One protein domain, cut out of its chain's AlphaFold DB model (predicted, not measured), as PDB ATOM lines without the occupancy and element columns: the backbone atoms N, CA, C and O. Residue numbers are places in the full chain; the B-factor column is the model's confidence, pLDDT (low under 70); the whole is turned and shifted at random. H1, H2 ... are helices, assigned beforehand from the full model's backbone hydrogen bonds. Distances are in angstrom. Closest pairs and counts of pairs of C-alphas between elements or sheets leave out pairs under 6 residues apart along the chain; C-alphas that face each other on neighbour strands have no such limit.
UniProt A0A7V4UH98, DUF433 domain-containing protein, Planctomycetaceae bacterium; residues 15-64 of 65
ATOM      1  N   TRP A  15      90.266 114.385 137.630       91.06
ATOM      2  CA  TRP A  15      90.925 115.696 137.674       91.06
ATOM      3  C   TRP A  15      89.981 116.832 138.088       91.06
ATOM      4  O   TRP A  15      90.392 117.768 138.769       91.06
ATOM      5  N   THR A  16      88.695 116.754 137.723       90.31
ATOM      6  CA  THR A  16      87.701 117.767 138.101       90.31
ATOM      7  C   THR A  16      87.459 117.754 139.606       90.31
ATOM      8  O   THR A  16      87.363 118.816 140.218       90.31
ATOM      9  N   LEU A  17      87.391 116.564 140.206       90.19
ATOM     10  CA  LEU A  17      87.238 116.411 141.650       90.19
ATOM     11  C   LEU A  17      88.475 116.945 142.373       90.19
ATOM     12  O   LEU A  17      88.336 117.724 143.314       90.19
ATOM     13  N   GLU A  18      89.673 116.596 141.896       90.56
ATOM     14  CA  GLU A  18      90.916 117.091 142.494       90.56
ATOM     15  C   GLU A  18      91.036 118.607 142.403       90.56
ATOM     16  O   GLU A  18      91.371 119.267 143.384       90.56
ATOM     17  N   ARG A  19      90.641 119.202 141.278       90.69
ATOM     18  CA  ARG A  19      90.612 120.658 141.148       90.69
ATOM     19  C   ARG A  19      89.635 121.322 142.122       90.69
ATOM     20  O   ARG A  19      89.939 122.380 142.669       90.69
ATOM     21  N   MET A  20      88.469 120.721 142.363       90.56
ATOM     22  CA  MET A  20      87.529 121.199 143.388       90.56
ATOM     23  C   MET A  20      88.163 121.152 144.781       90.56
ATOM     24  O   MET A  20      88.094 122.134 145.523       90.56
ATOM     25  N   ARG A  21      88.845 120.052 145.104       88.94
ATOM     26  CA  ARG A  21      89.565 119.885 146.369       88.94
ATOM     27  C   ARG A  21      90.703 120.899 146.530       88.94
ATOM     28  O   ARG A  21      90.808 121.511 147.588       88.94
ATOM     29  N   GLN A  22      91.488 121.154 145.481       88.38
ATOM     30  CA  GLN A  22      92.538 122.186 145.467       88.38
ATOM     31  C   GLN A  22      91.980 123.601 145.681       88.38
ATOM     32  O   GLN A  22      92.628 124.436 146.307       88.38
ATOM     33  N   ARG A  23      90.751 123.869 145.222       90.00
ATOM     34  CA  ARG A  23      90.035 125.129 145.485       90.00
ATOM     35  C   ARG A  23      89.425 125.217 146.891       90.00
ATOM     36  O   ARG A  23      88.770 126.210 147.197       90.00
ATOM     37  N   GLY A  24      89.636 124.211 147.739       91.19
ATOM     38  CA  GLY A  24      89.134 124.169 149.114       91.19
ATOM     39  C   GLY A  24      87.692 123.675 149.244       91.19
ATOM     40  O   GLY A  24      87.085 123.855 150.298       91.19
ATOM     41  N   ILE A  25      87.121 123.061 148.200       91.75
ATOM     42  CA  ILE A  25      85.790 122.452 148.284       91.75
ATOM     43  C   ILE A  25      85.901 121.150 149.082       91.75
ATOM     44  O   ILE A  25      86.720 120.282 148.775       91.75
ATOM     45  N   SER A  26      85.060 121.013 150.106       90.31
ATOM     46  CA  SER A  26      85.017 119.809 150.934       90.31
ATOM     47  C   SER A  26      84.381 118.644 150.180       90.31
ATOM     48  O   SER A  26      83.448 118.819 149.399       90.31
ATOM     49  N   GLU A  27      84.818 117.421 150.474       89.12
ATOM     50  CA  GLU A  27      84.267 116.196 149.877       89.12
ATOM     51  C   GLU A  27      82.749 116.072 150.078       89.12
ATOM     52  O   GLU A  27      82.036 115.606 149.191       89.12
ATOM     53  N   ALA A  28      82.236 116.551 151.215       89.50
ATOM     54  CA  ALA A  28      80.804 116.587 151.496       89.50
ATOM     55  C   ALA A  28      80.034 117.494 150.518       89.50
ATOM     56  O   ALA A  28      78.960 117.115 150.051       89.50
ATOM     57  N   ASP A  29      80.587 118.658 150.170       91.25
ATOM     58  CA  ASP A  29      79.996 119.567 149.184       91.25
ATOM     59  C   ASP A  29      80.075 118.983 147.772       91.25
ATOM     60  O   ASP A  29      79.107 119.069 147.019       91.25
ATOM     61  N   ILE A  30      81.170 118.294 147.438       89.44
ATOM     62  CA  ILE A  30      81.307 117.568 146.168       89.44
ATOM     63  C   ILE A  30      80.216 116.493 146.045       89.44
ATOM     64  O   ILE A  30      79.509 116.441 145.038       89.44
ATOM     65  N   LEU A  31      80.020 115.665 147.076       89.31
ATOM     66  CA  LEU A  31      78.954 114.653 147.099       89.31
ATOM     67  C   LEU A  31      77.558 115.283 147.037       89.31
ATOM     68  O   LEU A  31      76.647 114.721 146.431       89.31
ATOM     69  N   ARG A  32      77.384 116.468 147.629       89.25
ATOM     70  CA  ARG A  32      76.123 117.211 147.577       89.25
ATOM     71  C   ARG A  32      75.835 117.765 146.179       89.25
ATOM     72  O   ARG A  32      74.681 117.745 145.755       89.25
ATOM     73  N   SER A  33      76.857 118.222 145.458       87.81
ATOM     74  CA  SER A  33      76.752 118.652 144.057       87.81
ATOM     75  C   SER A  33      76.543 117.485 143.093       87.81
ATOM     76  O   SER A  33      75.887 117.649 142.065       87.81
ATOM     77  N   PHE A  34      77.057 116.301 143.428       86.31
ATOM     78  CA  PHE A  34      76.943 115.100 142.609       86.31
ATOM     79  C   PHE A  34      76.260 113.962 143.381       86.31
ATOM     80  O   PHE A  34      76.926 113.027 143.817       86.31
ATOM     81  N   PRO A  35      74.919 113.950 143.480       83.44
ATOM     82  CA  PRO A  35      74.191 112.927 144.239       83.44
ATOM     83  C   PRO A  35      74.316 111.503 143.660       83.44
ATOM     84  O   PRO A  35      73.919 110.531 144.296       83.44
ATOM     85  N   VAL A  36      74.854 111.368 142.443       85.00
ATOM     86  CA  VAL A  36      75.169 110.080 141.807       85.00
ATOM     87  C   VAL A  36      76.525 109.507 142.239       85.00
ATOM     88  O   VAL A  36      76.762 108.317 142.034       85.00
ATOM     89  N   LEU A  37      77.405 110.337 142.811       86.50
ATOM     90  CA  LEU A  37      78.705 109.942 143.349       86.50
ATOM     91  C   LEU A  37      78.534 109.388 144.762       86.50
ATOM     92  O   LEU A  37      77.792 109.935 145.578       86.50
ATOM     93  N   ARG A  38      79.249 108.309 145.076       87.75
ATOM     94  CA  ARG A  38      79.309 107.762 146.435       87.75
ATOM     95  C   ARG A  38      80.629 108.148 147.088       87.75
ATOM     96  O   ARG A  38      81.639 108.333 146.419       87.75
ATOM     97  N   ALA A  39      80.656 108.169 148.418       87.94
ATOM     98  CA  ALA A  39      81.890 108.412 149.168       87.94
ATOM     99  C   ALA A  39      83.008 107.410 148.812       87.94
ATOM    100  O   ALA A  39      84.172 107.787 148.732       87.94
ATOM    101  N   VAL A  40      82.661 106.149 148.523       88.81
ATOM    102  CA  VAL A  40      83.638 105.144 148.065       88.81
ATOM    103  C   VAL A  40      84.286 105.527 146.735       88.81
ATOM    104  O   VAL A  40      85.473 105.277 146.549       88.81
ATOM    105  N   ASP A  41      83.542 106.174 145.837       89.56
ATOM    106  CA  ASP A  41      84.074 106.620 144.555       89.56
ATOM    107  C   ASP A  41      85.111 107.730 144.749       89.56
ATOM    108  O   ASP A  41      86.137 107.711 144.078       89.56
ATOM    109  N   LEU A  42      84.898 108.642 145.711       89.19
ATOM    110  CA  LEU A  42      85.894 109.655 146.080       89.19
ATOM    111  C   LEU A  42      87.172 109.018 146.623       89.19
ATOM    112  O   LEU A  42      88.259 109.368 146.179       89.19
ATOM    113  N   VAL A  43      87.060 108.034 147.518       91.12
ATOM    114  CA  VAL A  43      88.237 107.330 148.054       91.12
ATOM    115  C   VAL A  43      89.040 106.665 146.932       91.12
ATOM    116  O   VAL A  43      90.265 106.770 146.911       91.12
ATOM    117  N   GLN A  44      88.367 106.016 145.976       89.50
ATOM    118  CA  GLN A  44      89.033 105.427 144.808       89.50
ATOM    119  C   GLN A  44      89.651 106.497 143.898       89.50
ATOM    120  O   GLN A  44      90.761 106.306 143.403       89.50
ATOM    121  N   ALA A  45      88.973 107.635 143.717       90.31
ATOM    122  CA  ALA A  45      89.495 108.779 142.978       90.31
ATOM    123  C   ALA A  45      90.811 109.269 143.583       90.31
ATOM    124  O   ALA A  45      91.810 109.376 142.883       90.31
ATOM    125  N   TRP A  46      90.831 109.505 144.893       91.00
ATOM    126  CA  TRP A  46      92.008 110.000 145.599       91.00
ATOM    127  C   TRP A  46      93.143 108.990 145.631       91.00
ATOM    128  O   TRP A  46      94.298 109.385 145.506       91.00
ATOM    129  N   ALA A  47      92.834 107.698 145.743       92.12
ATOM    130  CA  ALA A  47      93.836 106.650 145.599       92.12
ATOM    131  C   ALA A  47      94.484 106.685 144.204       92.12
ATOM    132  O   ALA A  47      95.701 106.551 144.094       92.12
ATOM    133  N   TYR A  48      93.693 106.929 143.153       89.75
ATOM    134  CA  TYR A  48      94.206 107.091 141.794       89.75
ATOM    135  C   TYR A  48      95.050 108.362 141.639       89.75
ATOM    136  O   TYR A  48      96.144 108.293 141.091       89.75
ATOM    137  N   VAL A  49      94.589 109.501 142.171       90.88
ATOM    138  CA  VAL A  49      95.351 110.764 142.165       90.88
ATOM    139  C   VAL A  49      96.689 110.596 142.882       90.88
ATOM    140  O   VAL A  49      97.717 111.004 142.360       90.88
ATOM    141  N   ALA A  50      96.700 109.950 144.048       90.50
ATOM    142  CA  ALA A  50      97.924 109.714 144.805       90.50
ATOM    143  C   ALA A  50      98.893 108.760 144.085       90.50
ATOM    144  O   ALA A  50     100.106 108.900 144.228       90.50
ATOM    145  N   ALA A  51      98.374 107.801 143.312       93.25
ATOM    146  CA  ALA A  51      99.184 106.893 142.501       93.25
ATOM    147  C   ALA A  51      99.702 107.542 141.203       93.25
ATOM    148  O   ALA A  51     100.749 107.139 140.699       93.25
ATOM    149  N   HIS A  52      98.984 108.534 140.667       91.62
ATOM    150  CA  HIS A  52      99.277 109.191 139.391       91.62
ATOM    151  C   HIS A  52      99.172 110.728 139.474       91.62
ATOM    152  O   HIS A  52      98.418 111.332 138.709       91.62
ATOM    153  N   PRO A  53      99.921 111.395 140.372       89.12
ATOM    154  CA  PRO A  53      99.770 112.832 140.588       89.12
ATOM    155  C   PRO A  53     100.146 113.647 139.345       89.12
ATOM    156  O   PRO A  53      99.393 114.529 138.950       89.12
ATOM    157  N   GLU A  54     101.243 113.294 138.668       90.00
ATOM    158  CA  GLU A  54     101.723 113.991 137.463       90.00
ATOM    159  C   GLU A  54     100.709 113.937 136.310       90.00
ATOM    160  O   GLU A  54     100.515 114.908 135.584       90.00
ATOM    161  N   GLU A  55     100.035 112.796 136.162       90.12
ATOM    162  CA  GLU A  55      99.009 112.571 135.143       90.12
ATOM    163  C   GLU A  55      97.802 113.479 135.392       90.12
ATOM    164  O   GLU A  55      97.333 114.176 134.494       90.12
ATOM    165  N   ILE A  56      97.350 113.533 136.647       90.44
ATOM    166  CA  ILE A  56      96.226 114.369 137.053       90.44
ATOM    167  C   ILE A  56      96.575 115.851 136.946       90.44
ATOM    168  O   ILE A  56      95.767 116.611 136.424       90.44
ATOM    169  N   GLU A  57      97.767 116.275 137.366       89.25
ATOM    170  CA  GLU A  57      98.213 117.660 137.186       89.25
ATOM    171  C   GLU A  57      98.286 118.051 135.707       89.25
ATOM    172  O   GLU A  57      97.881 119.157 135.335       89.25
ATOM    173  N   GLN A  58      98.744 117.142 134.846       89.62
ATOM    174  CA  GLN A  58      98.772 117.377 133.409       89.62
ATOM    175  C   GLN A  58      97.359 117.483 132.822       89.62
ATOM    176  O   GLN A  58      97.127 118.376 132.010       89.62
ATOM    177  N   GLN A  59      96.414 116.634 133.248       88.94
ATOM    178  CA  GLN A  59      95.001 116.746 132.859       88.94
ATOM    179  C   GLN A  59      94.377 118.054 133.357       88.94
ATOM    180  O   GLN A  59      93.666 118.707 132.606       88.94
ATOM    181  N   ILE A  60      94.651 118.455 134.603       88.50
ATOM    182  CA  ILE A  60      94.178 119.730 135.164       88.50
ATOM    183  C   ILE A  60      94.666 120.891 134.294       88.50
ATOM    184  O   ILE A  60      93.863 121.749 133.940       88.50
ATOM    185  N   ARG A  61      95.950 120.891 133.913       88.25
ATOM    186  CA  ARG A  61      96.557 121.936 133.080       88.25
ATOM    187  C   ARG A  61      96.000 121.955 131.656       88.25
ATOM    188  O   ARG A  61      95.597 123.013 131.195       88.25
ATOM    189  N   ASP A  62      95.935 120.799 130.995       88.44
ATOM    190  CA  ASP A  62      95.419 120.654 129.621       88.44
ATOM    191  C   ASP A  62      93.940 121.059 129.519       88.44
ATOM    192  O   ASP A  62      93.519 121.639 128.528       88.44
ATOM    193  N   ASN A  63      93.151 120.809 130.569       83.81
ATOM    194  CA  ASN A  63      91.752 121.228 130.653       83.81
ATOM    195  C   ASN A  63      91.546 122.659 131.196       83.81
ATOM    196  O   ASN A  63      90.396 123.103 131.285       83.81
ATOM    197  N   GLU A  64      92.605 123.349 131.624       78.00
ATOM    198  CA  GLU A  64      92.575 124.751 132.063       78.00
ATOM    199  C   GLU A  64      92.956 125.762 130.980       78.00
ATOM    200  O   GLU A  64      92.620 126.938 131.150       78.00
TER     201      GLU A  64
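What this domain is: This is residues 15 to 64 of the 65 residues of the protein "DUF433 domain-containing protein" of Planctomycetaceae bacterium (UniProt A0A7V4UH98). Four helices make a small U-shaped frame with one helix set in its opening: the longest helix, H3, is the base, H4 rises from one end of it, and H2 with residues 34 to 38 makes the other side. H1 sits between H2 and H4, over the middle of H3 and crossing its direction, and its firmest contact is with H4. Residues 32 to 38, at the H2 side, stick out. The printed part has 50 residues with four named helices in the order H1, H2, H3, H4 and no named strand; its class is all helix. It is compact, with a radius of gyration of the C-alphas of 10.8 A and spans of 27 by 21 by 17 A.

Where its parts are: H3, the longest helix, has residues 39 to 51 and runs 18.6 A from C-alpha 39 at (81.890, 108.412, 149.168) to C-alpha 51 at (99.184, 106.893, 142.501). H4 has residues 53 to 62, is 14.2 A long and ends with C-alpha 62 at (95.419, 120.654, 129.621). H1 has residues 15 to 22, begins with C-alpha 15 at (90.925, 115.696, 137.674) and is 10.3 A long. H2 has residues 27 to 33 and is 9.8 A long.

How they stand to each other: H3 touches no helix but is near H1, H2 and H4. H3 and H4 are close but not clearly touching, their closest C-alphas being those of Val 49 and Ile 56, 6.3 A apart; their lines are about perpendicular, at 82 degrees. H3 and H2 are also close but not clearly touching, with the C-alphas of Ala 39 and Leu 31 closest at 7.2 A, and they run opposite ways at a steep tilt of 59 degrees. H1 and H3 are close but not clearly touching: the closest C-alphas, of Glu 18 and Val 49, are 7.7 A apart, and the lines are about perpendicular at 89 degrees. H1 and H4 touch, with the C-alphas of Trp 15 and Ile 56 closest at 5.5 A, and are about perpendicular at 79 degrees. H1 and H2 only just touch, with 3 pairs of C-alphas within 8 A; the closest are those of Arg 21 and Glu 27, 7.3 A apart. H1 and H2 run opposite ways at a steep tilt of 57 degrees. H2 and H4 are apart. In H1, H2, H3 and H4 every O i to N i+4 pair is within hydrogen-bond range.

The domain as a whole: The two C-alphas farthest apart are those of Pro 35 and Glu 54, at 28.4 A. The C-alphas of Trp 15 and Glu 64, first and last printed, are 10.8 A apart. The printed part has no cut, and the links H1 to H2, H2 to H3 and H3 to H4 are tight. The mean pLDDT of the printed part is 89.2, and no printed residue is under 70.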